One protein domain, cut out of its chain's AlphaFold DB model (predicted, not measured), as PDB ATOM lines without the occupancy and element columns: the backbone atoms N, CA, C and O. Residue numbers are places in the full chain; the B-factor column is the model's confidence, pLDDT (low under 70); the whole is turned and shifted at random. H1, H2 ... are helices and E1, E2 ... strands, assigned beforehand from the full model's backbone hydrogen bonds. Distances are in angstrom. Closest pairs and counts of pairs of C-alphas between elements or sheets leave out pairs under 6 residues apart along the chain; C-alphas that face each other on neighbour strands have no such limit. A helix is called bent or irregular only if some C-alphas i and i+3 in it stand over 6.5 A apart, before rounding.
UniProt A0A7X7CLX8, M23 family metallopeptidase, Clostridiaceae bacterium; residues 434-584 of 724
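AT A GLANCE: This is residues 434 to 584 of the 724 residues of the protein "M23 family metallopeptidase" of Clostridiaceae bacterium (UniProt A0A7X7CLX8). A long, twisted two-stranded hairpin, E2 and E3, runs out from a head of helices, H2 to H6, and its far part, residues 525 to 541, sticks out alone. The long helix H1 runs from the head along the base of the hairpin, where the short strand E1 is added beside E3. The 151 printed residues hold six named helices and three strands in the order H1 E1 H2 H3 E2 E3 H4 H5 H6; the sheet, E1 E3 E2, is mixed, and so is the class, helices and strands. The whole is an extended rod, 84 by 28 by 24 A, with a radius of gyration of the C-alphas of 23.7 A.

HOW THE PARTS SIT: H1, residues 436 to 458, touches H2, residues 483 to 494, with its residues 439 to 447 alone, closest at the C-alphas of Tyr 443 and Pro 483, 5.4 A. H1 touches H3, residues 499 to 513, at a steep tilt of 41 degrees, closest at the C-alphas of Val 442 and Leu 499, 5.8 A. E2, residues 514 to 530, and E3, residues 536 to 552, form an antiparallel hairpin, with N 517 and O 549 2.8 A apart. E1, residues 471 to 474, is parallel to E3, with N 473 and O 546 2.9 A apart. H1 is on this twisted sheet at a height of 10.2 A and runs along the strands, 11 degrees from E3 on the local plane: two layers, a helix on one face of a sheet. H3 only grazes the sheet, with residues 510 to 513. H4, residues 555 to 561, only just touches H2, with 3 pairs of C-alphas within 8 A, the closest Pro 485 and Phe 555, 6.6 A. H6, residues 570 to 582, touches H2, closest at the C-alphas of Ser 488 and Tyr 579, 5.6 A. H5, residues 563 to 566, is near H4 and H6. Every O i to N i+4 pair is within hydrogen-bond range in H1, H2, H4 and H6, and 9 of 11 in H3; H5 is too short for one.

IN THESE COORDINATES: H1 begins at C-alpha 436 (6.280, -11.047, 53.418) and is 33.4 A long. H2 is 15.8 A and H3 19.1 A; H3 is irregular, with C-alphas 501 and 504 7.8 A apart. E2 is 50.8 A and E3 50.3 A. H6, 18.1 A, ends at C-alpha 582 (-8.410, -1.549, 56.041).

THE WHOLE: The C-alphas farthest apart, of Asp 533 and Asp 571, are 85.5 A apart. The printed part has no cut. The link H1 to E1, residues 459 to 470, is long. Mean pLDDT of the printed part is 87.6; residues 434, 534, 570 to 571, 574 to 575 and 578 to 584 are under 70.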
ATOM      1  N   ALA A 434       0.448 -14.813  56.130       69.44
ATOM      2  CA  ALA A 434       1.502 -15.255  55.231       69.44
ATOM      3  C   ALA A 434       2.754 -14.369  55.345       69.44
ATOM      4  O   ALA A 434       2.693 -13.164  55.626       69.44
ATOM      5  N   ARG A 435       3.914 -14.988  55.113       78.25
ATOM      6  CA  ARG A 435       5.210 -14.299  55.156       78.25
ATOM      7  C   ARG A 435       5.293 -13.245  54.052       78.25
ATOM      8  O   ARG A 435       4.799 -13.449  52.950       78.25
ATOM      9  N   ASP A 436       6.026 -12.175  54.325       82.56
ATOM     10  CA  ASP A 436       6.280 -11.047  53.418       82.56
ATOM     11  C   ASP A 436       6.699 -11.468  51.999       82.56
ATOM     12  O   ASP A 436       6.201 -10.953  50.992       82.56
ATOM     13  N   GLY A 437       7.574 -12.473  51.925       83.19
ATOM     14  CA  GLY A 437       7.990 -13.063  50.665       83.19
ATOM     15  C   GLY A 437       6.849 -13.743  49.907       83.19
ATOM     16  O   GLY A 437       6.787 -13.576  48.701       83.19
ATOM     17  N   GLU A 438       5.956 -14.462  50.585       86.81
ATOM     18  CA  GLU A 438       4.843 -15.190  49.952       86.81
ATOM     19  C   GLU A 438       3.777 -14.225  49.423       86.81
ATOM     20  O   GLU A 438       3.234 -14.433  48.345       86.81
ATOM     21  N   LEU A 439       3.512 -13.131  50.145       88.50
ATOM     22  CA  LEU A 439       2.608 -12.073  49.683       88.50
ATOM     23  C   LEU A 439       3.129 -11.428  48.397       88.50
ATOM     24  O   LEU A 439       2.371 -11.203  47.454       88.50
ATOM     25  N   THR A 440       4.433 -11.140  48.371       91.75
ATOM     26  CA  THR A 440       5.118 -10.594  47.194       91.75
ATOM     27  C   THR A 440       5.057 -11.578  46.027       91.75
ATOM     28  O   THR A 440       4.732 -11.174  44.914       91.75
ATOM     29  N   ASP A 441       5.299 -12.863  46.288       94.12
ATOM     30  CA  ASP A 441       5.288 -13.906  45.262       94.12
ATOM     31  C   ASP A 441       3.871 -14.138  44.706       94.12
ATOM     32  O   ASP A 441       3.717 -14.302  43.502       94.12
ATOM     33  N   VAL A 442       2.820 -14.078  45.536       95.38
ATOM     34  CA  VAL A 442       1.422 -14.124  45.064       95.38
ATOM     35  C   VAL A 442       1.077 -12.909  44.210       95.38
ATOM     36  O   VAL A 442       0.475 -13.074  43.150       95.38
ATOM     37  N   TYR A 443       1.473 -11.702  44.630       95.12
ATOM     38  CA  TYR A 443       1.254 -10.494  43.828       95.12
ATOM     39  C   TYR A 443       1.924 -10.640  42.456       95.12
ATOM     40  O   TYR A 443       1.266 -10.492  41.430       95.12
ATOM     41  N   ALA A 444       3.206 -11.020  42.444       96.62
ATOM     42  CA  ALA A 444       3.960 -11.288  41.226       96.62
ATOM     43  C   ALA A 444       3.311 -12.379  40.365       96.62
ATOM     44  O   ALA A 444       3.219 -12.217  39.151       96.62
ATOM     45  N   TYR A 445       2.813 -13.457  40.965       98.19
ATOM     46  CA  TYR A 445       2.206 -14.548  40.215       98.19
ATOM     47  C   TYR A 445       0.912 -14.132  39.504       98.19
ATOM     48  O   TYR A 445       0.715 -14.462  38.340       98.19
ATOM     49  N   VAL A 446       0.061 -13.328  40.149       97.69
ATOM     50  CA  VAL A 446      -1.128 -12.761  39.487       97.69
ATOM     51  C   VAL A 446      -0.721 -11.880  38.305       97.69
ATOM     52  O   VAL A 446      -1.302 -11.989  37.226       97.69
ATOM     53  N   THR A 447       0.310 -11.043  38.470       96.75
ATOM     54  CA  THR A 447       0.815 -10.230  37.354       96.75
ATOM     55  C   THR A 447       1.421 -11.077  36.234       96.75
ATOM     56  O   THR A 447       1.350 -10.690  35.074       96.75
ATOM     57  N   GLU A 448       1.980 -12.244  36.558       97.25
ATOM     58  CA  GLU A 448       2.501 -13.181  35.568       97.25
ATOM     59  C   GLU A 448       1.387 -13.733  34.687       97.25
ATOM     60  O   GLU A 448       1.492 -13.659  33.467       97.25
ATOM     61  N   LEU A 449       0.301 -14.202  35.307       97.81
ATOM     62  CA  LEU A 449      -0.873 -14.712  34.602       97.81
ATOM     63  C   LEU A 449      -1.495 -13.652  33.688       97.81
ATOM     64  O   LEU A 449      -1.923 -13.964  32.577       97.81
ATOM     65  N   ASP A 450      -1.518 -12.395  34.139       96.69
ATOM     66  CA  ASP A 450      -1.982 -11.274  33.324       96.69
ATOM     67  C   ASP A 450      -1.148 -11.117  32.038       96.69
ATOM     68  O   ASP A 450      -1.700 -10.965  30.948       96.69
ATOM     69  N   ILE A 451       0.181 -11.188  32.151       95.81
ATOM     70  CA  ILE A 451       1.086 -11.031  31.007       95.81
ATOM     71  C   ILE A 451       1.115 -12.266  30.115       95.81
ATOM     72  O   ILE A 451       1.156 -12.121  28.895       95.81
ATOM     73  N   ASP A 452       1.046 -13.466  30.679       95.50
ATOM     74  CA  ASP A 452       0.999 -14.700  29.894       95.50
ATOM     75  C   ASP A 452      -0.256 -14.744  29.016       95.50
ATOM     76  O   ASP A 452      -0.172 -15.080  27.835       95.50
ATOM     77  N   MET A 453      -1.402 -14.311  29.549       95.56
ATOM     78  CA  MET A 453      -2.623 -14.151  28.759       95.56
ATOM     79  C   MET A 453      -2.479 -13.078  27.678       95.56
ATOM     80  O   MET A 453      -2.906 -13.301  26.547       95.56
ATOM     81  N   ALA A 454      -1.851 -11.940  27.981       93.88
ATOM     82  CA  ALA A 454      -1.622 -10.901  26.980       93.88
ATOM     83  C   ALA A 454      -0.737 -11.379  25.825       93.88
ATOM     84  O   ALA A 454      -1.021 -11.118  24.654       93.88
ATOM     85  N   VAL A 455       0.322 -12.121  26.147       92.50
ATOM     86  CA  VAL A 455       1.198 -12.748  25.157       92.50
ATOM     87  C   VAL A 455       0.426 -13.776  24.328       92.50
ATOM     88  O   VAL A 455       0.596 -13.810  23.111       92.50
ATOM     89  N   ASP A 456      -0.447 -14.578  24.940       93.12
ATOM     90  CA  ASP A 456      -1.292 -15.527  24.206       93.12
ATOM     91  C   ASP A 456      -2.262 -14.820  23.242       93.12
ATOM     92  O   ASP A 456      -2.342 -15.195  22.071       93.12
ATOM     93  N   ILE A 457      -2.916 -13.738  23.685       93.50
ATOM     94  CA  ILE A 457      -3.809 -12.912  22.855       93.50
ATOM     95  C   ILE A 457      -3.050 -12.345  21.650       93.50
ATOM     96  O   ILE A 457      -3.491 -12.522  20.512       93.50
ATOM     97  N   ARG A 458      -1.877 -11.736  21.869       91.50
ATOM     98  CA  ARG A 458      -1.030 -11.182  20.794       91.50
ATOM     99  C   ARG A 458      -0.562 -12.244  19.803       91.50
ATOM    100  O   ARG A 458      -0.412 -11.957  18.619       91.50
ATOM    101  N   ASN A 459      -0.359 -13.472  20.274       91.44
ATOM    102  CA  ASN A 459       0.055 -14.594  19.441       91.44
ATOM    103  C   ASN A 459      -1.107 -15.314  18.749       91.44
ATOM    104  O   ASN A 459      -0.843 -16.212  17.951       91.44
ATOM    105  N   THR A 460      -2.365 -14.918  18.983       92.94
ATOM    106  CA  THR A 460      -3.552 -15.554  18.383       92.94
ATOM    107  C   THR A 460      -3.434 -15.687  16.868       92.94
ATOM    108  O   THR A 460      -3.679 -16.764  16.337       92.94
ATOM    109  N   ARG A 461      -2.983 -14.637  16.169       89.94
ATOM    110  CA  ARG A 461      -2.829 -14.647  14.703       89.94
ATOM    111  C   ARG A 461      -1.889 -15.745  14.190       89.94
ATOM    112  O   ARG A 461      -2.037 -16.191  13.061       89.94
ATOM    113  N   ASN A 462      -0.923 -16.164  15.004       91.31
ATOM    114  CA  ASN A 462       0.069 -17.171  14.627       91.31
ATOM    115  C   ASN A 462      -0.397 -18.601  14.935       91.31
ATOM    116  O   ASN A 462       0.342 -19.552  14.667       91.31
ATOM    117  N   LYS A 463      -1.575 -18.772  15.551       93.06
ATOM    118  CA  LYS A 463      -2.093 -20.094  15.889       93.06
ATOM    119  C   LYS A 463      -2.679 -20.759  14.631       93.06
ATOM    120  O   LYS A 463      -3.368 -20.081  13.865       93.06
ATOM    121  N   PRO A 464      -2.432 -22.065  14.396       94.12
ATOM    122  CA  PRO A 464      -2.824 -22.742  13.158       94.12
ATOM    123  C   PRO A 464      -4.306 -22.616  12.796       94.12
ATOM    124  O   PRO A 464      -4.651 -22.568  11.616       94.12
ATOM    125  N   GLU A 465      -5.174 -22.549  13.802       92.81
ATOM    126  CA  GLU A 465      -6.615 -22.390  13.648       92.81
ATOM    127  C   GLU A 465      -7.032 -21.052  13.017       92.81
ATOM    128  O   GLU A 465      -8.139 -20.977  12.504       92.81
ATOM    129  N   TRP A 466      -6.166 -20.029  12.992       92.62
ATOM    130  CA  TRP A 466      -6.463 -18.692  12.452       92.62
ATOM    131  C   TRP A 466      -5.665 -18.340  11.190       92.62
ATOM    132  O   TRP A 466      -5.716 -17.206  10.721       92.62
ATOM    133  N   ASN A 467      -4.965 -19.308  10.588       90.06
ATOM    134  CA  ASN A 467      -4.126 -19.092   9.401       90.06
ATOM    135  C   ASN A 467      -4.891 -18.597   8.155       90.06
ATOM    136  O   ASN A 467      -4.260 -18.158   7.196       90.06
ATOM    137  N   TYR A 468      -6.222 -18.708   8.147       87.62
ATOM    138  CA  TYR A 468      -7.087 -18.272   7.047       87.62
ATOM    139  C   TYR A 468      -7.578 -16.823   7.188       87.62
ATOM    140  O   TYR A 468      -8.271 -16.336   6.303       87.62
ATOM    141  N   ILE A 469      -7.269 -16.147   8.296       92.25
ATOM    142  CA  ILE A 469      -7.743 -14.789   8.568       92.25
ATOM    143  C   ILE A 469      -6.922 -13.765   7.777       92.25
ATOM    144  O   ILE A 469      -5.698 -13.687   7.919       92.25
ATOM    145  N   ASP A 470      -7.615 -12.924   7.013       90.88
ATOM    146  CA  ASP A 470      -7.017 -11.830   6.249       90.88
ATOM    147  C   ASP A 470      -6.783 -10.586   7.119       90.88
ATOM    148  O   ASP A 470      -5.715  -9.970   7.057       90.88
ATOM    149  N   ASP A 471      -7.766 -10.227   7.950       92.06
ATOM    150  CA  ASP A 471      -7.743  -9.044   8.816       92.06
ATOM    151  C   ASP A 471      -7.876  -9.427  10.296       92.06
ATOM    152  O   ASP A 471      -8.825 -10.091  10.708       92.06
ATOM    153  N   PHE A 472      -6.916  -8.994  11.113       93.00
ATOM    154  CA  PHE A 472      -6.812  -9.356  12.525       93.00
ATOM    155  C   PHE A 472      -6.758  -8.105  13.391       93.00
ATOM    156  O   PHE A 472      -5.874  -7.262  13.227       93.00
ATOM    157  N   GLN A 473      -7.672  -8.019  14.353       92.06
ATOM    158  CA  GLN A 473      -7.798  -6.877  15.247       92.06
ATOM    159  C   GLN A 473      -7.833  -7.344  16.702       92.06
ATOM    160  O   GLN A 473      -8.475  -8.339  17.039       92.06
ATOM    161  N   ILE A 474      -7.146  -6.604  17.573       90.38
ATOM    162  CA  ILE A 474      -7.216  -6.794  19.022       90.38
ATOM    163  C   ILE A 474      -7.742  -5.506  19.642       90.38
ATOM    164  O   ILE A 474      -7.150  -4.443  19.455       90.38
ATOM    165  N   THR A 475      -8.826  -5.612  20.403       86.50
ATOM    166  CA  THR A 475      -9.456  -4.451  21.052       86.50
ATOM    167  C   THR A 475      -8.838  -4.169  22.426       86.50
ATOM    168  O   THR A 475      -8.621  -3.015  22.791       86.50
ATOM    169  N   GLN A 476      -8.511  -5.220  23.184       83.06
ATOM    170  CA  GLN A 476      -7.812  -5.147  24.470       83.06
ATOM    171  C   GLN A 476      -7.018  -6.440  24.681       83.06
ATOM    172  O   GLN A 476      -7.558  -7.526  24.481       83.06
ATOM    173  N   ASP A 477      -5.756  -6.327  25.094       79.75
ATOM    174  CA  ASP A 477      -4.832  -7.459  25.204       79.75
ATOM    175  C   ASP A 477      -4.303  -7.702  26.622       79.75
ATOM    176  O   ASP A 477      -3.966  -8.834  26.938       79.75
ATOM    177  N   VAL A 478      -4.251  -6.694  27.498       84.56
ATOM    178  CA  VAL A 478      -3.700  -6.858  28.855       84.56
ATOM    179  C   VAL A 478      -4.793  -6.779  29.934       84.56
ATOM    180  O   VAL A 478      -5.403  -5.716  30.108       84.56
ATOM    181  N   PRO A 479      -5.038  -7.855  30.707       89.12
ATOM    182  CA  PRO A 479      -5.836  -7.791  31.933       89.12
ATOM    183  C   PRO A 479      -5.100  -7.002  33.024       89.12
ATOM    184  O   PRO A 479      -3.873  -7.028  33.134       89.12
ATOM    185  N   LYS A 480      -5.859  -6.315  33.877       85.19
ATOM    186  CA  LYS A 480      -5.329  -5.589  35.041       85.19
ATOM    187  C   LYS A 480      -5.901  -6.171  36.326       85.19
ATOM    188  O   LYS A 480      -6.625  -5.502  37.061       85.19
ATOM    189  N   THR A 481      -5.614  -7.445  36.581       94.06
ATOM    190  CA  THR A 481      -6.142  -8.134  37.759       94.06
ATOM    191  C   THR A 481      -5.525  -7.529  39.020       94.06
ATOM    192  O   THR A 481      -4.307  -7.569  39.191       94.06
ATOM    193  N   ASN A 482      -6.345  -6.978  39.921       91.00
ATOM    194  CA  ASN A 482      -5.875  -6.452  41.205       91.00
ATOM    195  C   ASN A 482      -5.549  -7.618  42.164       91.00
ATOM    196  O   ASN A 482      -6.470  -8.331  42.578       91.00
ATOM    197  N   PRO A 483      -4.280  -7.830  42.567       92.19
ATOM    198  CA  PRO A 483      -3.928  -8.971  43.412       92.19
ATOM    199  C   PRO A 483      -4.310  -8.785  44.889       92.19
ATOM    200  O   PRO A 483      -4.396  -9.767  45.625       92.19
ATOM    201  N   VAL A 484      -4.527  -7.549  45.360       88.19
ATOM    202  CA  VAL A 484      -4.741  -7.266  46.795       88.19
ATOM    203  C   VAL A 484      -6.024  -7.915  47.342       88.19
ATOM    204  O   VAL A 484      -5.942  -8.595  48.367       88.19
ATOM    205  N   PRO A 485      -7.193  -7.789  46.686       90.38
ATOM    206  CA  PRO A 485      -8.408  -8.486  47.104       90.38
ATOM    207  C   PRO A 485      -8.245 -10.011  47.095       90.38
ATOM    208  O   PRO A 485      -8.689 -10.685  48.021       90.38
ATOM    209  N   ILE A 486      -7.535 -10.563  46.106       93.75
ATOM    210  CA  ILE A 486      -7.253 -12.003  46.033       93.75
ATOM    211  C   ILE A 486      -6.418 -12.437  47.247       93.75
ATOM    212  O   ILE A 486      -6.761 -13.407  47.916       93.75
ATOM    213  N   ILE A 487      -5.371 -11.688  47.607       90.94
ATOM    214  CA  ILE A 487      -4.554 -11.952  48.804       90.94
ATOM    215  C   ILE A 487      -5.396 -11.892  50.088       90.94
ATOM    216  O   ILE A 487      -5.240 -12.743  50.969       90.94
ATOM    217  N   SER A 488      -6.309 -10.921  50.203       86.25
ATOM    218  CA  SER A 488      -7.243 -10.833  51.334       86.25
ATOM    219  C   SER A 488      -8.132 -12.074  51.430       86.25
ATOM    220  O   SER A 488      -8.292 -12.631  52.514       86.25
ATOM    221  N   TYR A 489      -8.661 -12.548  50.302       92.19
ATOM    222  CA  TYR A 489      -9.443 -13.783  50.241       92.19
ATOM    223  C   TYR A 489      -8.627 -15.010  50.655       92.19
ATOM    224  O   TYR A 489      -9.052 -15.776  51.521       92.19
ATOM    225  N   LEU A 490      -7.427 -15.170  50.091       90.00
ATOM    226  CA  LEU A 490      -6.537 -16.284  50.413       90.00
ATOM    227  C   LEU A 490      -6.152 -16.288  51.896       90.00
ATOM    228  O   LEU A 490      -6.083 -17.350  52.507       90.00
ATOM    229  N   THR A 491      -5.976 -15.110  52.499       82.00
ATOM    230  CA  THR A 491      -5.708 -14.979  53.939       82.00
ATOM    231  C   THR A 491      -6.876 -15.487  54.781       82.00
ATOM    232  O   THR A 491      -6.658 -16.166  55.779       82.00
ATOM    233  N   VAL A 492      -8.119 -15.193  54.397       80.31
ATOM    234  CA  VAL A 492      -9.293 -15.692  55.130       80.31
ATOM    235  C   VAL A 492      -9.438 -17.203  54.966       80.31
ATOM    236  O   VAL A 492      -9.648 -17.910  55.946       80.31
ATOM    237  N   LYS A 493      -9.289 -17.706  53.737       83.12
ATOM    238  CA  LYS A 493      -9.525 -19.119  53.412       83.12
ATOM    239  C   LYS A 493      -8.424 -20.052  53.912       83.12
ATOM    240  O   LYS A 493      -8.713 -21.148  54.385       83.12
ATOM    241  N   TYR A 494      -7.167 -19.640  53.778       80.19
ATOM    242  CA  TYR A 494      -6.002 -20.485  54.051       80.19
ATOM    243  C   TYR A 494      -5.196 -20.034  55.265       80.19
ATOM    244  O   TYR A 494      -4.365 -20.806  55.739       80.19
ATOM    245  N   HIS A 495      -5.458 -18.840  55.809       75.06
ATOM    246  CA  HIS A 495      -4.707 -18.269  56.926       75.06
ATOM    247  C   HIS A 495      -3.235 -18.025  56.562       75.06
ATOM    248  O   HIS A 495      -2.921 -17.068  55.851       75.06
ATOM    249  N   ASP A 496      -2.333 -18.883  57.035       76.88
ATOM    250  CA  ASP A 496      -0.934 -18.900  56.608       76.88
ATOM    251  C   ASP A 496      -0.809 -19.801  55.377       76.88
ATOM    252  O   ASP A 496      -1.209 -20.966  55.407       76.88
ATOM    253  N   PHE A 497      -0.262 -19.262  54.292       80.12
ATOM    254  CA  PHE A 497      -0.137 -19.967  53.024       80.12
ATOM    255  C   PHE A 497       1.202 -19.672  52.356       80.12
ATOM    256  O   PHE A 497       1.826 -18.630  52.578       80.12
ATOM    257  N   LYS A 498       1.618 -20.594  51.487       88.62
ATOM    258  CA  LYS A 498       2.697 -20.379  50.521       88.62
ATOM    259  C   LYS A 498       2.124 -20.318  49.118       88.62
ATOM    260  O   LYS A 498       1.112 -20.965  48.858       88.62
ATOM    261  N   LEU A 499       2.801 -19.630  48.196       91.00
ATOM    262  CA  LEU A 499       2.357 -19.538  46.798       91.00
ATOM    263  C   LEU A 499       2.042 -20.923  46.202       91.00
ATOM    264  O   LEU A 499       1.008 -21.101  45.565       91.00
ATOM    265  N   GLY A 500       2.900 -21.917  46.457       91.69
ATOM    266  CA  GLY A 500       2.715 -23.279  45.947       91.69
ATOM    267  C   GLY A 500       1.402 -23.942  46.382       91.69
ATOM    268  O   GLY A 500       0.838 -24.712  45.611       91.69
ATOM    269  N   ASP A 501       0.888 -23.604  47.568       91.12
ATOM    270  CA  ASP A 501      -0.334 -24.198  48.126       91.12
ATOM    271  C   ASP A 501      -1.609 -23.570  47.535       91.12
ATOM    272  O   ASP A 501      -2.662 -24.204  47.501       91.12
ATOM    273  N   VAL A 502      -1.519 -22.324  47.057       95.75
ATOM    274  CA  VAL A 502      -2.666 -21.525  46.580       95.75
ATOM    275  C   VAL A 502      -2.647 -21.264  45.072       95.75
ATOM    276  O   VAL A 502      -3.581 -20.668  44.541       95.75
ATOM    277  N   LYS A 503      -1.614 -21.732  44.360       96.75
ATOM    278  CA  LYS A 503      -1.397 -21.477  42.927       96.75
ATOM    279  C   LYS A 503      -2.608 -21.845  42.060       96.75
ATOM    280  O   LYS A 503      -3.081 -21.020  41.284       96.75
ATOM    281  N   ALA A 504      -3.148 -23.048  42.254       97.62
ATOM    282  CA  ALA A 504      -4.304 -23.536  41.500       97.62
ATOM    283  C   ALA A 504      -5.573 -22.701  41.753       97.62
ATOM    284  O   ALA A 504      -6.372 -22.492  40.845       97.62
ATOM    285  N   GLU A 505      -5.746 -22.192  42.975       97.06
ATOM    286  CA  GLU A 505      -6.879 -21.331  43.316       97.06
ATOM    287  C   GLU A 505      -6.743 -19.949  42.661       97.06
ATOM    288  O   GLU A 505      -7.724 -19.417  42.147       97.06
ATOM    289  N   ILE A 506      -5.525 -19.397  42.616       97.94
ATOM    290  CA  ILE A 506      -5.235 -18.136  41.918       97.94
ATOM    291  C   ILE A 506      -5.513 -18.275  40.419       97.94
ATOM    292  O   ILE A 506      -6.182 -17.421  39.850       97.94
ATOM    293  N   GLU A 507      -5.049 -19.354  39.788       98.19
ATOM    294  CA  GLU A 507      -5.296 -19.627  38.365       98.19
ATOM    295  C   GLU A 507      -6.785 -19.782  38.057       98.19
ATOM    296  O   GLU A 507      -7.268 -19.266  37.048       98.19
ATOM    297  N   ARG A 508      -7.526 -20.481  38.927       97.62
ATOM    298  CA  ARG A 508      -8.980 -20.617  38.808       97.62
ATOM    299  C   ARG A 508      -9.648 -19.247  38.861       97.62
ATOM    300  O   ARG A 508     -10.408 -18.920  37.961       97.62
ATOM    301  N   ILE A 509      -9.343 -18.443  39.882       97.06
ATOM    302  CA  ILE A 509      -9.901 -17.093  40.030       97.06
ATOM    303  C   ILE A 509      -9.537 -16.234  38.819       97.06
ATOM    304  O   ILE A 509     -10.414 -15.625  38.228       97.06
ATOM    305  N   HIS A 510      -8.274 -16.213  38.399       97.69
ATOM    306  CA  HIS A 510      -7.817 -15.402  37.269       97.69
ATOM    307  C   HIS A 510      -8.576 -15.704  35.968       97.69
ATOM    308  O   HIS A 510      -8.977 -14.765  35.281       97.69
ATOM    309  N   LYS A 511      -8.857 -16.983  35.688       96.56
ATOM    310  CA  LYS A 511      -9.693 -17.415  34.551       96.56
ATOM    311  C   LYS A 511     -11.152 -16.978  34.671       96.56
ATOM    312  O   LYS A 511     -11.773 -16.662  33.668       96.56
ATOM    313  N   GLU A 512     -11.701 -16.961  35.883       96.06
ATOM    314  CA  GLU A 512     -13.057 -16.458  36.143       96.06
ATOM    315  C   GLU A 512     -13.154 -14.932  36.042       96.06
ATOM    316  O   GLU A 512     -14.243 -14.386  35.855       96.06
ATOM    317  N   LEU A 513     -12.037 -14.225  36.231       96.50
ATOM    318  CA  LEU A 513     -11.990 -12.769  36.146       96.50
ATOM    319  C   LEU A 513     -11.761 -12.260  34.722       96.50
ATOM    320  O   LEU A 513     -12.078 -11.106  34.438       96.50
ATOM    321  N   ASN A 514     -11.203 -13.087  33.840       96.69
ATOM    322  CA  ASN A 514     -10.709 -12.651  32.544       96.69
ATOM    323  C   ASN A 514     -11.093 -13.647  31.446       96.69
ATOM    324  O   ASN A 514     -10.662 -14.799  31.455       96.69
ATOM    325  N   HIS A 515     -11.863 -13.177  30.467       94.75
ATOM    326  CA  HIS A 515     -12.369 -13.996  29.369       94.75
ATOM    327  C   HIS A 515     -11.961 -13.412  28.019       94.75
ATOM    328  O   HIS A 515     -12.291 -12.269  27.703       94.75
ATOM    329  N   VAL A 516     -11.267 -14.216  27.215       94.62
ATOM    330  CA  VAL A 516     -10.924 -13.877  25.830       94.62
ATOM    331  C   VAL A 516     -12.073 -14.301  24.920       94.62
ATOM    332  O   VAL A 516     -12.472 -15.465  24.923       94.62
ATOM    333  N   ASN A 517     -12.589 -13.362  24.136       94.19
ATOM    334  CA  ASN A 517     -13.651 -13.587  23.168       94.19
ATOM    335  C   ASN A 517     -13.095 -13.468  21.751       94.19
ATOM    336  O   ASN A 517     -12.277 -12.594  21.461       94.19
ATOM    337  N   TYR A 518     -13.603 -14.320  20.869       94.75
ATOM    338  CA  TYR A 518     -13.250 -14.345  19.456       94.75
ATOM    339  C   TYR A 518     -14.504 -14.058  18.640       94.75
ATOM    340  O   TYR A 518     -15.538 -14.702  18.835       94.75
ATOM    341  N   ARG A 519     -14.416 -13.102  17.717       94.69
ATOM    342  CA  ARG A 519     -15.495 -12.759  16.794       94.69
ATOM    343  C   ARG A 519     -14.970 -12.798  15.371       94.69
ATOM    344  O   ARG A 519     -14.032 -12.084  15.039       94.69
ATOM    345  N   THR A 520     -15.622 -13.582  14.522       94.88
ATOM    346  CA  THR A 520     -15.294 -13.664  13.097       94.88
ATOM    347  C   THR A 520     -16.415 -13.106  12.240       94.88
ATOM    348  O   THR A 520     -17.592 -13.356  12.517       94.88
ATOM    349  N   TRP A 521     -16.069 -12.397  11.172       93.88
ATOM    350  CA  TRP A 521     -17.022 -11.985  10.140       93.88
ATOM    351  C   TRP A 521     -16.333 -11.887   8.781       93.88
ATOM    352  O   TRP A 521     -15.112 -11.869   8.697       93.88
ATOM    353  N   GLN A 522     -17.125 -11.813   7.714       95.69
ATOM    354  CA  GLN A 522     -16.629 -11.632   6.353       95.69
ATOM    355  C   GLN A 522     -17.115 -10.305   5.786       95.69
ATOM    356  O   GLN A 522     -18.270  -9.918   6.001       95.69
ATOM    357  N   THR A 523     -16.260  -9.629   5.027       92.75
ATOM    358  CA  THR A 523     -16.681  -8.523   4.161       92.75
ATOM    359  C   THR A 523     -16.392  -8.862   2.708       92.75
ATOM    360  O   THR A 523     -15.402  -9.512   2.389       92.75
ATOM    361  N   THR A 524     -17.281  -8.433   1.813       92.69
ATOM    362  CA  THR A 524     -17.089  -8.574   0.369       92.69
ATOM    363  C   THR A 524     -17.062  -7.183  -0.238       92.69
ATOM    364  O   THR A 524     -18.047  -6.444  -0.151       92.69
ATOM    365  N   SER A 525     -15.931  -6.831  -0.843       84.38
ATOM    366  CA  SER A 525     -15.741  -5.571  -1.555       84.38
ATOM    367  C   SER A 525     -15.704  -5.832  -3.052       84.38
ATOM    368  O   SER A 525     -14.924  -6.659  -3.527       84.38
ATOM    369  N   THR A 526     -16.530  -5.101  -3.795       88.19
ATOM    370  CA  THR A 526     -16.559  -5.159  -5.258       88.19
ATOM    371  C   THR A 526     -15.995  -3.853  -5.800       88.19
ATOM    372  O   THR A 526     -16.513  -2.771  -5.511       88.19
ATOM    373  N   SER A 527     -14.917  -3.942  -6.576       81.12
ATOM    374  CA  SER A 527     -14.315  -2.803  -7.264       81.12
ATOM    375  C   SER A 527     -14.530  -2.951  -8.761       81.12
ATOM    376  O   SER A 527     -14.103  -3.938  -9.358       81.12
ATOM    377  N   THR A 528     -15.186  -1.963  -9.366       86.44
ATOM    378  CA  THR A 528     -15.344  -1.885 -10.820       86.44
ATOM    379  C   THR A 528     -14.459  -0.764 -11.338       86.44
ATOM    380  O   THR A 528     -14.632   0.398 -10.971       86.44
ATOM    381  N   THR A 529     -13.503  -1.125 -12.187       82.31
ATOM    382  CA  THR A 529     -12.642  -0.180 -12.896       82.31
ATOM    383  C   THR A 529     -13.158  -0.028 -14.315       82.31
ATOM    384  O   THR A 529     -13.304  -1.024 -15.023       82.31
ATOM    385  N   THR A 530     -13.434   1.206 -14.730       85.75
ATOM    386  CA  THR A 530     -13.813   1.520 -16.111       85.75
ATOM    387  C   THR A 530     -12.601   2.082 -16.843       85.75
ATOM    388  O   THR A 530     -12.054   3.115 -16.450       85.75
ATOM    389  N   ASN A 531     -12.183   1.403 -17.904       77.88
ATOM    390  CA  ASN A 531     -11.109   1.848 -18.780       77.88
ATOM    391  C   ASN A 531     -11.578   3.018 -19.662       77.88
ATOM    392  O   ASN A 531     -12.772   3.251 -19.851       77.88
ATOM    393  N   LYS A 532     -10.626   3.747 -20.257       70.44
ATOM    394  CA  LYS A 532     -10.901   4.892 -21.152       70.44
ATOM    395  C   LYS A 532     -11.738   4.543 -22.391       70.44
ATOM    396  O   LYS A 532     -12.353   5.433 -22.965       70.44
ATOM    397  N   ASP A 533     -11.758   3.277 -22.802       74.25
ATOM    398  CA  ASP A 533     -12.552   2.770 -23.930       74.25
ATOM    399  C   ASP A 533     -14.001   2.405 -23.546       74.25
ATOM    400  O   ASP A 533     -14.769   1.949 -24.390       74.25
ATOM    401  N   GLY A 534     -14.385   2.608 -22.280       69.44
ATOM    402  CA  GLY A 534     -15.704   2.269 -21.752       69.44
ATOM    403  C   GLY A 534     -15.849   0.814 -21.298       69.44
ATOM    404  O   GLY A 534     -16.894   0.467 -20.748       69.44
ATOM    405  N   SER A 535     -14.826  -0.034 -21.466       71.06
ATOM    406  CA  SER A 535     -14.835  -1.391 -20.913       71.06
ATOM    407  C   SER A 535     -14.723  -1.357 -19.387       71.06
ATOM    408  O   SER A 535     -13.953  -0.581 -18.818       71.06
ATOM    409  N   THR A 536     -15.499  -2.196 -18.703       79.62
ATOM    410  CA  THR A 536     -15.453  -2.331 -17.244       79.62
ATOM    411  C   THR A 536     -14.826  -3.660 -16.851       79.62
ATOM    412  O   THR A 536     -15.064  -4.695 -17.468       79.62
ATOM    413  N   SER A 537     -14.002  -3.641 -15.809       77.12
ATOM    414  CA  SER A 537     -13.483  -4.835 -15.146       77.12
ATOM    415  C   SER A 537     -13.905  -4.799 -13.687       77.12
ATOM    416  O   SER A 537     -13.606  -3.839 -12.979       77.12
ATOM    417  N   THR A 538     -14.607  -5.836 -13.241       82.94
ATOM    418  CA  THR A 538     -15.058  -5.974 -11.855       82.94
ATOM    419  C   THR A 538     -14.211  -7.023 -11.150       82.94
ATOM    420  O   THR A 538     -14.091  -8.149 -11.627       82.94
ATOM    421  N   SER A 539     -13.635  -6.657 -10.010       81.31
ATOM    422  CA  SER A 539     -12.963  -7.575  -9.097       81.31
ATOM    423  C   SER A 539     -13.736  -7.626  -7.787       81.31
ATOM    424  O   SER A 539     -14.088  -6.584  -7.231       81.31
ATOM    425  N   THR A 540     -13.991  -8.835  -7.300       88.81
ATOM    426  CA  THR A 540     -14.619  -9.076  -6.001       88.81
ATOM    427  C   THR A 540     -13.576  -9.685  -5.081       88.81
ATOM    428  O   THR A 540     -12.963 -10.696  -5.422       88.81
ATOM    429  N   THR A 541     -13.378  -9.089  -3.912       88.81
ATOM    430  CA  THR A 541     -12.490  -9.613  -2.873       88.81
ATOM    431  C   THR A 541     -13.307  -9.862  -1.615       88.81
ATOM    432  O   THR A 541     -14.023  -8.970  -1.156       88.81
ATOM    433  N   THR A 542     -13.216 -11.078  -1.083       92.44
ATOM    434  CA  THR A 542     -13.743 -11.438   0.236       92.44
ATOM    435  C   THR A 542     -12.597 -11.382   1.237       92.44
ATOM    436  O   THR A 542     -11.512 -11.862   0.928       92.44
ATOM    437  N   THR A 543     -12.844 -10.766   2.389       93.44
ATOM    438  CA  THR A 543     -11.896 -10.636   3.498       93.44
ATOM    439  C   THR A 543     -12.482 -11.332   4.720       93.44
ATOM    440  O   THR A 543     -13.581 -10.976   5.159       93.44
ATOM    441  N   ASP A 544     -11.760 -12.309   5.264       94.25
ATOM    442  CA  ASP A 544     -12.058 -12.946   6.547       94.25
ATOM    443  C   ASP A 544     -11.455 -12.133   7.700       94.25
ATOM    444  O   ASP A 544     -10.246 -11.902   7.758       94.25
ATOM    445  N   HIS A 545     -12.299 -11.701   8.635       94.25
ATOM    446  CA  HIS A 545     -11.902 -10.890   9.783       94.25
ATOM    447  C   HIS A 545     -11.948 -11.695  11.085       94.25
ATOM    448  O   HIS A 545     -12.887 -12.467  11.307       94.25
ATOM    449  N   LEU A 546     -10.987 -11.445  11.975       95.31
ATOM    450  CA  LEU A 546     -10.979 -11.890  13.369       95.31
ATOM    451  C   LEU A 546     -10.760 -10.696  14.300       95.31
ATOM    452  O   LEU A 546      -9.718 -10.045  14.258       95.31
ATOM    453  N   GLU A 547     -11.712 -10.473  15.198       95.00
ATOM    454  CA  GLU A 547     -11.556  -9.602  16.358       95.00
ATOM    455  C   GLU A 547     -11.348 -10.459  17.609       95.00
ATOM    456  O   GLU A 547     -12.140 -11.358  17.908       95.00
ATOM    457  N   VAL A 548     -10.288 -10.148  18.352       95.19
ATOM    458  CA  VAL A 548     -10.034 -10.682  19.689       95.19
ATOM    459  C   VAL A 548     -10.286  -9.578  20.707       95.19
ATOM    460  O   VAL A 548      -9.689  -8.501  20.644       95.19
ATOM    461  N   SER A 549     -11.168  -9.843  21.664       92.12
ATOM    462  CA  SER A 549     -11.472  -8.909  22.748       92.12
ATOM    463  C   SER A 549     -11.333  -9.577  24.108       92.12
ATOM    464  O   SER A 549     -11.591 -10.768  24.266       92.12
ATOM    465  N   LEU A 550     -10.920  -8.802  25.107       93.19
ATOM    466  CA  LEU A 550     -10.776  -9.254  26.485       93.19
ATOM    467  C   LEU A 550     -11.876  -8.628  27.345       93.19
ATOM    468  O   LEU A 550     -11.952  -7.409  27.468       93.19
ATOM    469  N   THR A 551     -12.690  -9.465  27.982       93.00
ATOM    470  CA  THR A 551     -13.641  -9.040  29.014       93.00
ATOM    471  C   THR A 551     -13.034  -9.300  30.385       93.00
ATOM    472  O   THR A 551     -12.702 -10.439  30.708       93.00
ATOM    473  N   THR A 552     -12.928  -8.258  31.210       93.44
ATOM    474  CA  THR A 552     -12.395  -8.353  32.577       93.44
ATOM    475  C   THR A 552     -13.442  -7.963  33.614       93.44
ATOM    476  O   THR A 552     -14.212  -7.028  33.386       93.44
ATOM    477  N   ARG A 553     -13.419  -8.599  34.787       93.62
ATOM    478  CA  ARG A 553     -14.220  -8.218  35.964       93.62
ATOM    479  C   ARG A 553     -13.341  -8.081  37.202       93.62
ATOM    480  O   ARG A 553     -12.326  -8.761  37.336       93.62
ATOM    481  N   SER A 554     -13.740  -7.202  38.119       93.75
ATOM    482  CA  SER A 554     -13.045  -7.063  39.401       93.75
ATOM    483  C   SER A 554     -13.272  -8.298  40.279       93.75
ATOM    484  O   SER A 554     -14.311  -8.963  40.192       93.75
ATOM    485  N   PHE A 555     -12.313  -8.608  41.155       94.12
ATOM    486  CA  PHE A 555     -12.495  -9.695  42.119       94.12
ATOM    487  C   PHE A 555     -13.598  -9.364  43.132       94.12
ATOM    488  O   PHE A 555     -14.307 -10.243  43.608       94.12
ATOM    489  N   GLU A 556     -13.790  -8.088  43.441       90.56
ATOM    490  CA  GLU A 556     -14.856  -7.606  44.304       90.56
ATOM    491  C   GLU A 556     -16.238  -7.868  43.711       90.56
ATOM    492  O   GLU A 556     -17.133  -8.291  44.443       90.56
ATOM    493  N   ASP A 557     -16.413  -7.663  42.404       92.38
ATOM    494  CA  ASP A 557     -17.649  -8.030  41.710       92.38
ATOM    495  C   ASP A 557     -17.807  -9.553  41.653       92.38
ATOM    496  O   ASP A 557     -18.886 -10.062  41.948       92.38
ATOM    497  N   TYR A 558     -16.720 -10.299  41.412       94.31
ATOM    498  CA  TYR A 558     -16.733 -11.764  41.503       94.31
ATOM    499  C   TYR A 558     -17.232 -12.262  42.865       94.31
ATOM    500  O   TYR A 558     -18.106 -13.127  42.928       94.31
ATOM    501  N   VAL A 559     -16.743 -11.661  43.951       93.75
ATOM    502  CA  VAL A 559     -17.148 -11.979  45.322       93.75
ATOM    503  C   VAL A 559     -18.625 -11.674  45.587       93.75
ATOM    504  O   VAL A 559     -19.248 -12.413  46.347       93.75
ATOM    505  N   LYS A 560     -19.204 -10.619  44.997       91.31
ATOM    506  CA  LYS A 560     -20.639 -10.314  45.169       91.31
ATOM    507  C   LYS A 560     -21.510 -11.460  44.658       91.31
ATOM    508  O   LYS A 560     -22.464 -11.829  45.338       91.31
ATOM    509  N   ASP A 561     -21.134 -12.029  43.518       93.75
ATOM    510  CA  ASP A 561     -21.900 -13.084  42.853       93.75
ATOM    511  C   ASP A 561     -21.623 -14.479  43.441       93.75
ATOM    512  O   ASP A 561     -22.506 -15.329  43.444       93.75
ATOM    513  N   HIS A 562     -20.419 -14.707  43.982       93.62
ATOM    514  CA  HIS A 562     -19.950 -16.029  44.436       93.62
ATOM    515  C   HIS A 562     -19.721 -16.084  45.953       93.62
ATOM    516  O   HIS A 562     -18.939 -16.894  46.452       93.62
ATOM    517  N   LYS A 563     -20.378 -15.205  46.718       89.62
ATOM    518  CA  LYS A 563     -20.152 -15.061  48.164       89.62
ATOM    519  C   LYS A 563     -20.252 -16.394  48.914       89.62
ATOM    520  O   LYS A 563     -19.358 -16.709  49.696       89.62
ATOM    521  N   ASP A 564     -21.317 -17.154  48.674       90.38
ATOM    522  CA  ASP A 564     -21.601 -18.395  49.406       90.38
ATOM    523  C   ASP A 564     -20.701 -19.565  48.964       90.38
ATOM    524  O   ASP A 564     -20.546 -20.544  49.690       90.38
ATOM    525  N   GLU A 565     -20.066 -19.458  47.791       91.12
ATOM    526  CA  GLU A 565     -19.074 -20.424  47.306       91.12
ATOM    527  C   GLU A 565     -17.679 -20.137  47.870       91.12
ATOM    528  O   GLU A 565     -16.900 -21.049  48.154       91.12
ATOM    529  N   LEU A 566     -17.348 -18.853  48.027       86.31
ATOM    530  CA  LEU A 566     -16.034 -18.411  48.480       86.31
ATOM    531  C   LEU A 566     -15.885 -18.457  49.995       86.31
ATOM    532  O   LEU A 566     -14.780 -18.719  50.475       86.31
ATOM    533  N   PHE A 567     -16.966 -18.212  50.734       83.94
ATOM    534  CA  PHE A 567     -16.953 -18.109  52.188       83.94
ATOM    535  C   PHE A 567     -17.948 -19.092  52.795       83.94
ATOM    536  O   PHE A 567     -19.146 -19.034  52.530       83.94
ATOM    537  N   ALA A 568     -17.460 -19.968  53.672       78.44
ATOM    538  CA  ALA A 568     -18.294 -20.952  54.352       78.44
ATOM    539  C   ALA A 568     -19.201 -20.305  55.409       78.44
ATOM    540  O   ALA A 568     -20.197 -20.898  55.831       78.44
ATOM    541  N   THR A 569     -18.846 -19.105  55.883       73.50
ATOM    542  CA  THR A 569     -19.600 -18.380  56.910       73.50
ATOM    543  C   THR A 569     -19.664 -16.874  56.648       73.50
ATOM    544  O   THR A 569     -18.783 -16.283  56.027       73.50
ATOM    545  N   THR A 570     -20.688 -16.218  57.203       67.44
ATOM    546  CA  THR A 570     -20.789 -14.747  57.216       67.44
ATOM    547  C   THR A 570     -19.599 -14.087  57.917       67.44
ATOM    548  O   THR A 570     -19.194 -12.998  57.519       67.44
ATOM    549  N   ASP A 571     -19.027 -14.746  58.930       66.81
ATOM    550  CA  ASP A 571     -17.865 -14.242  59.666       66.81
ATOM    551  C   ASP A 571     -16.626 -14.173  58.759       66.81
ATOM    552  O   ASP A 571     -15.942 -13.153  58.746       66.81
ATOM    553  N   GLU A 572     -16.383 -15.202  57.937       74.12
ATOM    554  CA  GLU A 572     -15.290 -15.217  56.950       74.12
ATOM    555  C   GLU A 572     -15.455 -14.106  55.902       74.12
ATOM    556  O   GLU A 572     -14.509 -13.381  55.595       74.12
ATOM    557  N   PHE A 573     -16.673 -13.899  55.395       73.81
ATOM    558  CA  PHE A 573     -16.947 -12.798  54.466       73.81
ATOM    559  C   PHE A 573     -16.701 -11.420  55.107       73.81
ATOM    560  O   PHE A 573     -16.141 -10.520  54.474       73.81
ATOM    561  N   GLN A 574     -17.092 -11.242  56.372       67.50
ATOM    562  CA  GLN A 574     -16.858  -9.997  57.100       67.50
ATOM    563  C   GLN A 574     -15.366  -9.776  57.388       67.50
ATOM    564  O   GLN A 574     -14.890  -8.638  57.341       67.50
ATOM    565  N   GLU A 575     -14.614 -10.848  57.643       66.94
ATOM    566  CA  GLU A 575     -13.158 -10.815  57.782       66.94
ATOM    567  C   GLU A 575     -12.488 -10.401  56.463       66.94
ATOM    568  O   GLU A 575     -11.670  -9.480  56.456       66.94
ATOM    569  N   TYR A 576     -12.911 -10.976  55.333       78.12
ATOM    570  CA  TYR A 576     -12.442 -10.588  53.998       78.12
ATOM    571  C   TYR A 576     -12.690  -9.106  53.723       78.12
ATOM    572  O   TYR A 576     -11.765  -8.378  53.359       78.12
ATOM    573  N   LYS A 577     -13.925  -8.636  53.948       70.62
ATOM    574  CA  LYS A 577     -14.275  -7.220  53.788       70.62
ATOM    575  C   LYS A 577     -13.393  -6.335  54.652       70.62
ATOM    576  O   LYS A 577     -12.908  -5.319  54.173       70.62
ATOM    577  N   THR A 578     -13.119  -6.759  55.880       64.69
ATOM    578  CA  THR A 578     -12.237  -6.022  56.782       64.69
ATOM    579  C   THR A 578     -10.822  -5.920  56.216       64.69
ATOM    580  O   THR A 578     -10.318  -4.806  56.115       64.69
ATOM    581  N   TYR A 579     -10.208  -7.024  55.769       68.38
ATOM    582  CA  TYR A 579      -8.884  -7.001  55.130       68.38
ATOM    583  C   TYR A 579      -8.839  -6.109  53.886       68.38
ATOM    584  O   TYR A 579      -7.878  -5.358  53.702       68.38
ATOM    585  N   SER A 580      -9.870  -6.168  53.046       68.50
ATOM    586  CA  SER A 580      -9.963  -5.350  51.836       68.50
ATOM    587  C   SER A 580     -10.142  -3.863  52.158       68.50
ATOM    588  O   SER A 580      -9.469  -3.024  51.556       68.50
ATOM    589  N   ASP A 581     -10.965  -3.521  53.152       62.34
ATOM    590  CA  ASP A 581     -11.284  -2.138  53.517       62.34
ATOM    591  C   ASP A 581     -10.112  -1.467  54.256       62.34
ATOM    592  O   ASP A 581      -9.676  -0.380  53.868       62.34
ATOM    593  N   ILE A 582      -9.522  -2.125  55.261       52.69
ATOM    594  CA  ILE A 582      -8.410  -1.549  56.041       52.69
ATOM    595  C   ILE A 582      -7.047  -1.729  55.368       52.69
ATOM    596  O   ILE A 582      -6.106  -1.040  55.739       52.69
ATOM    597  N   GLY A 583      -6.930  -2.642  54.399       57.97
ATOM    598  CA  GLY A 583      -5.653  -3.108  53.859       57.97
ATOM    599  C   GLY A 583      -4.932  -4.015  54.855       57.97
ATOM    600  O   GLY A 583      -4.443  -3.546  55.883       57.97
ATOM    601  N   GLY A 584      -4.794  -5.307  54.544       52.16
ATOM    602  CA  GLY A 584      -4.087  -6.275  55.407       52.16
ATOM    603  C   GLY A 584      -2.584  -6.015  55.592       52.16
ATOM    604  O   GLY A 584      -1.881  -6.789  56.248       52.16
TER     605      GLY A 584